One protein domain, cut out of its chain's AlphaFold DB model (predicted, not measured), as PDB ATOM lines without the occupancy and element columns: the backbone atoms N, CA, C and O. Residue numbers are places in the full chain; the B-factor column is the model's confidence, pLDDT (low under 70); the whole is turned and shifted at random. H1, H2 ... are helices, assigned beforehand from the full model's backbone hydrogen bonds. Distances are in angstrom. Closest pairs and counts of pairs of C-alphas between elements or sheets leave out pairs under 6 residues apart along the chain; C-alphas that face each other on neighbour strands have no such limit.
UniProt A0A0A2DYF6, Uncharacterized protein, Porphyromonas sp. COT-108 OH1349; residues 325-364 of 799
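Overview. This is residues 325 to 364 of the 799 residues of an uncharacterized protein of Porphyromonas sp. COT-108 OH1349 (UniProt A0A0A2DYF6). Two short helices, H1 and H2, stand close to each other and about perpendicular, and a long winding link joins them: it turns at Asn 338, runs out to a loop round Thr 345, and folds back toward H2. The printed part has 40 residues, with two named helices in the order H1, H2 and no named strand. The class is all helix, though the helices hold 17 of the 40 residues, under half. The whole is compact, with a radius of gyration of the C-alphas of 9.2 A, and it spans 24 by 21 by 15 A.

Along the chain. Find C-alpha 325 at (110.442, 75.544, 144.543); from there H1, the longest helix, runs through residues 325 to 333, 12.2 A from first to last C-alpha, and ends at C-alpha 333 at (112.271, 79.719, 155.809). H2 holds residues 356 to 363 and measures 10.7 A; look for its last C-alpha, 363, at (123.507, 75.039, 143.727).

Arrangement. Start at H1 and look across to H2: they are close but not clearly touching, with 2 pairs of C-alphas within 8 A. Their closest C-alphas are those of Trp 326 and Phe 359, 7.3 A apart. Their lines stand at 79 degrees, about perpendicular, and their centres are 12.7 A apart. In H1 and H2 every O i to N i+4 pair is within hydrogen-bond range.

Size, cuts and confidence. Look at Thr 337 and Asp 357 for the two C-alphas farthest apart, 25.1 A. The printed part has no cut, and residues 334 to 355 form the long link of 22 residues from H1 to H2. In the B-factor column you will find a mean pLDDT of 72.8 for the printed part, with values under 70 at residue 325, residues 343 to 344 and residues 355 to 364; the mean is 76 in H1 and 60 in H2.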
ATOM      1  N   LEU A 325     110.480  76.270 143.270       62.47
ATOM      2  CA  LEU A 325     110.442  75.544 144.543       62.47
ATOM      3  C   LEU A 325     111.473  76.074 145.545       62.47
ATOM      4  O   LEU A 325     111.146  76.277 146.714       62.47
ATOM      5  N   TRP A 326     112.708  76.323 145.102       77.62
ATOM      6  CA  TRP A 326     113.750  76.898 145.953       77.62
ATOM      7  C   TRP A 326     113.407  78.319 146.402       77.62
ATOM      8  O   TRP A 326     113.581  78.647 147.572       77.62
ATOM      9  N   LYS A 327     112.867  79.147 145.503       72.56
ATOM     10  CA  LYS A 327     112.436  80.514 145.808       72.56
ATOM     11  C   LYS A 327     111.309  80.528 146.838       72.56
ATOM     12  O   LYS A 327     111.343  81.324 147.776       72.56
ATOM     13  N   GLU A 328     110.331  79.637 146.691       75.75
ATOM     14  CA  GLU A 328     109.268  79.476 147.682       75.75
ATOM     15  C   GLU A 328     109.797  79.001 149.037       75.75
ATOM     16  O   GLU A 328     109.346  79.487 150.075       75.75
ATOM     17  N   ASP A 329     110.727  78.045 149.051       73.00
ATOM     18  CA  ASP A 329     111.310  77.522 150.289       73.00
ATOM     19  C   ASP A 329     112.191  78.575 150.981       73.00
ATOM     20  O   ASP A 329     112.130  78.723 152.203       73.00
ATOM     21  N   LEU A 330     112.925  79.384 150.207       82.38
ATOM     22  CA  LEU A 330     113.703  80.520 150.705       82.38
ATOM     23  C   LEU A 330     112.795  81.546 151.384       82.38
ATOM     24  O   LEU A 330     113.068  81.952 152.514       82.38
ATOM     25  N   ALA A 331     111.675  81.900 150.748       82.06
ATOM     26  CA  ALA A 331     110.685  82.807 151.323       82.06
ATOM     27  C   ALA A 331     110.031  82.232 152.594       82.06
ATOM     28  O   ALA A 331     109.875  82.944 153.584       82.06
ATOM     29  N   LYS A 332     109.686  80.935 152.603       81.94
ATOM     30  CA  LYS A 332     109.054  80.262 153.757       81.94
ATOM     31  C   LYS A 332     109.981  80.157 154.968       81.94
ATOM     32  O   LYS A 332     109.508  80.214 156.100       81.94
ATOM     33  N   ARG A 333     111.282  79.960 154.743       80.00
ATOM     34  CA  ARG A 333     112.271  79.719 155.809       80.00
ATOM     35  C   ARG A 333     113.059  80.959 156.210       80.00
ATOM     36  O   ARG A 333     113.791  80.905 157.205       80.00
ATOM     37  N   CYS A 334     112.902  82.061 155.485       85.31
ATOM     38  CA  CYS A 334     113.531  83.332 155.808       85.31
ATOM     39  C   CYS A 334     113.223  83.770 157.249       85.31
ATOM     40  O   CYS A 334     112.069  83.772 157.675       85.31
ATOM     41  N   GLY A 335     114.256  84.126 158.019       75.69
ATOM     42  CA  GLY A 335     114.100  84.609 159.399       75.69
ATOM     43  C   GLY A 335     113.591  83.568 160.407       75.69
ATOM     44  O   GLY A 335     113.318  83.911 161.556       75.69
ATOM     45  N   THR A 336     113.466  82.300 160.007       85.75
ATOM     46  CA  THR A 336     113.066  81.207 160.904       85.75
ATOM     47  C   THR A 336     114.274  80.601 161.624       85.75
ATOM     48  O   THR A 336     115.428  80.900 161.320       85.75
ATOM     49  N   THR A 337     114.026  79.690 162.567       79.75
ATOM     50  CA  THR A 337     115.081  78.901 163.226       79.75
ATOM     51  C   THR A 337     115.737  77.867 162.301       79.75
ATOM     52  O   THR A 337     116.757  77.286 162.675       79.75
ATOM     53  N   ASN A 338     115.193  77.651 161.097       80.75
ATOM     54  CA  ASN A 338     115.709  76.721 160.095       80.75
ATOM     55  C   ASN A 338     115.817  77.382 158.702       80.75
ATOM     56  O   ASN A 338     115.101  76.978 157.783       80.75
ATOM     57  N   PRO A 339     116.668  78.413 158.534       84.19
ATOM     58  CA  PRO A 339     116.818  79.102 157.257       84.19
ATOM     59  C   PRO A 339     117.532  78.214 156.233       84.19
ATOM     60  O   PRO A 339     118.337  77.353 156.600       84.19
ATOM     61  N   ILE A 340     117.292  78.459 154.942       79.38
ATOM     62  CA  ILE A 340     118.170  77.937 153.883       79.38
ATOM     63  C   ILE A 340     119.583  78.468 154.150       79.38
ATOM     64  O   ILE A 340     119.726  79.628 154.520       79.38
ATOM     65  N   ARG A 341     120.621  77.634 154.024       77.19
ATOM     66  CA  ARG A 341     122.007  78.004 154.362       77.19
ATOM     67  C   ARG A 341     122.916  77.990 153.146       77.19
ATOM     68  O   ARG A 341     122.814  77.109 152.296       77.19
ATOM     69  N   ASN A 342     123.837  78.944 153.105       74.38
ATOM     70  CA  ASN A 342     124.926  78.974 152.146       74.38
ATOM     71  C   ASN A 342     125.814  77.742 152.338       74.38
ATOM     72  O   ASN A 342     126.324  77.489 153.425       74.38
ATOM     73  N   ARG A 343     126.013  76.967 151.273       59.03
ATOM     74  CA  ARG A 343     126.732  75.689 151.330       59.03
ATOM     75  C   ARG A 343     128.244  75.841 151.544       59.03
ATOM     76  O   ARG A 343     128.882  74.893 151.992       59.03
ATOM     77  N   ASN A 344     128.801  77.018 151.251       58.59
ATOM     78  CA  ASN A 344     130.227  77.314 151.389       58.59
ATOM     79  C   ASN A 344     130.562  77.914 152.763       58.59
ATOM     80  O   ASN A 344     131.603  77.589 153.328       58.59
ATOM     81  N   THR A 345     129.693  78.769 153.313       70.25
ATOM     82  CA  THR A 345     129.936  79.461 154.599       70.25
ATOM     83  C   THR A 345     129.114  78.907 155.762       70.25
ATOM     84  O   THR A 345     129.411  79.191 156.919       70.25
ATOM     85  N   ASN A 346     128.093  78.096 155.474       70.81
ATOM     86  CA  ASN A 346     127.102  77.572 156.418       70.81
ATOM     87  C   ASN A 346     126.251  78.650 157.126       70.81
ATOM     88  O   ASN A 346     125.483  78.343 158.044       70.81
ATOM     89  N   GLU A 347     126.346  79.908 156.702       82.06
ATOM     90  CA  GLU A 347     125.521  81.012 157.195       82.06
ATOM     91  C   GLU A 347     124.115  80.975 156.567       82.06
ATOM     92  O   GLU A 347     123.949  80.406 155.484       82.06
ATOM     93  N   PRO A 348     123.080  81.534 157.222       82.62
ATOM     94  CA  PRO A 348     121.767  81.716 156.603       82.62
ATOM     95  C   PRO A 348     121.884  82.439 155.253       82.62
ATOM     96  O   PRO A 348     122.567  83.451 155.146       82.62
ATOM     97  N   TRP A 349     121.231  81.898 154.227       82.69
ATOM     98  CA  TRP A 349     121.144  82.498 152.904       82.69
ATOM     99  C   TRP A 349     120.342  83.793 152.986       82.69
ATOM    100  O   TRP A 349     119.307  83.845 153.655       82.69
ATOM    101  N   ASP A 350     120.825  84.827 152.307       83.12
ATOM    102  CA  ASP A 350     120.136  86.108 152.245       83.12
ATOM    103  C   ASP A 350     118.799  85.944 151.506       83.12
ATOM    104  O   ASP A 350     118.755  85.507 150.358       83.12
ATOM    105  N   CYS A 351     117.695  86.275 152.167       83.06
ATOM    106  CA  CYS A 351     116.352  86.085 151.628       83.06
ATOM    107  C   CYS A 351     116.056  86.962 150.405       83.06
ATOM    108  O   CYS A 351     115.183  86.627 149.598       83.06
ATOM    109  N   GLU A 352     116.785  88.069 150.264       79.81
ATOM    110  CA  GLU A 352     116.668  88.971 149.119       79.81
ATOM    111  C   GLU A 352     117.425  88.432 147.890       79.81
ATOM    112  O   GLU A 352     117.099  88.782 146.755       79.81
ATOM    113  N   LYS A 353     118.360  87.487 148.082       79.31
ATOM    114  CA  LYS A 353     119.017  86.728 147.008       79.31
ATOM    115  C   LYS A 353     118.121  85.587 146.521       79.31
ATOM    116  O   LYS A 353     118.377  84.420 146.816       79.31
ATOM    117  N   ASN A 354     117.051  85.915 145.796       70.38
ATOM    118  CA  ASN A 354     116.012  84.969 145.362       70.38
ATOM    119  C   ASN A 354     115.795  84.911 143.833       70.38
ATOM    120  O   ASN A 354     114.784  84.384 143.343       70.38
ATOM    121  N   SER A 355     116.730  85.457 143.058       66.00
ATOM    122  CA  SER A 355     116.726  85.398 141.596       66.00
ATOM    123  C   SER A 355     117.180  84.030 141.078       66.00
ATOM    124  O   SER A 355     117.730  83.210 141.813       66.00
ATOM    125  N   LEU A 356     116.960  83.774 139.787       51.34
ATOM    126  CA  LEU A 356     117.463  82.563 139.134       51.34
ATOM    127  C   LEU A 356     119.003  82.493 139.192       51.34
ATOM    128  O   LEU A 356     119.570  81.410 139.314       51.34
ATOM    129  N   ASP A 357     119.680  83.644 139.180       52.62
ATOM    130  CA  ASP A 357     121.131  83.727 139.354       52.62
ATOM    131  C   ASP A 357     121.571  83.307 140.761       52.62
ATOM    132  O   ASP A 357     122.574  82.604 140.889       52.62
ATOM    133  N   ASP A 358     120.816  83.701 141.789       68.00
ATOM    134  CA  ASP A 358     121.082  83.333 143.184       68.00
ATOM    135  C   ASP A 358     120.811  81.847 143.420       68.00
ATOM    136  O   ASP A 358     121.547  81.180 144.141       68.00
ATOM    137  N   PHE A 359     119.799  81.294 142.749       62.19
ATOM    138  CA  PHE A 359     119.561  79.856 142.733       62.19
ATOM    139  C   PHE A 359     120.746  79.097 142.126       62.19
ATOM    140  O   PHE A 359     121.168  78.073 142.663       62.19
ATOM    141  N   TYR A 360     121.341  79.616 141.047       58.12
ATOM    142  CA  TYR A 360     122.554  79.035 140.477       58.12
ATOM    143  C   TYR A 360     123.781  79.194 141.386       58.12
ATOM    144  O   TYR A 360     124.569  78.253 141.499       58.12
ATOM    145  N   GLU A 361     123.926  80.333 142.072       62.59
ATOM    146  CA  GLU A 361     124.943  80.533 143.118       62.59
ATOM    147  C   GLU A 361     124.781  79.475 144.220       62.59
ATOM    148  O   GLU A 361     125.741  78.787 144.566       62.59
ATOM    149  N   PHE A 362     123.547  79.275 144.686       66.44
ATOM    150  CA  PHE A 362     123.185  78.329 145.735       66.44
ATOM    151  C   PHE A 362     123.519  76.871 145.380       66.44
ATOM    152  O   PHE A 362     124.024  76.132 146.231       66.44
ATOM    153  N   ILE A 363     123.274  76.438 144.137       59.06
ATOM    154  CA  ILE A 363     123.507  75.039 143.727       59.06
ATOM    155  C   ILE A 363     124.935  74.755 143.229       59.06
ATOM    156  O   ILE A 363     125.305  73.586 143.095       59.06
ATOM    157  N   SER A 364     125.756  75.776 142.965       52.38
ATOM    158  CA  SER A 364     127.122  75.592 142.455       52.38
ATOM    159  C   SER A 364     128.158  75.412 143.582       52.38
ATOM    160  O   SER A 364     128.305  76.254 144.463       52.38
TER     161      SER A 364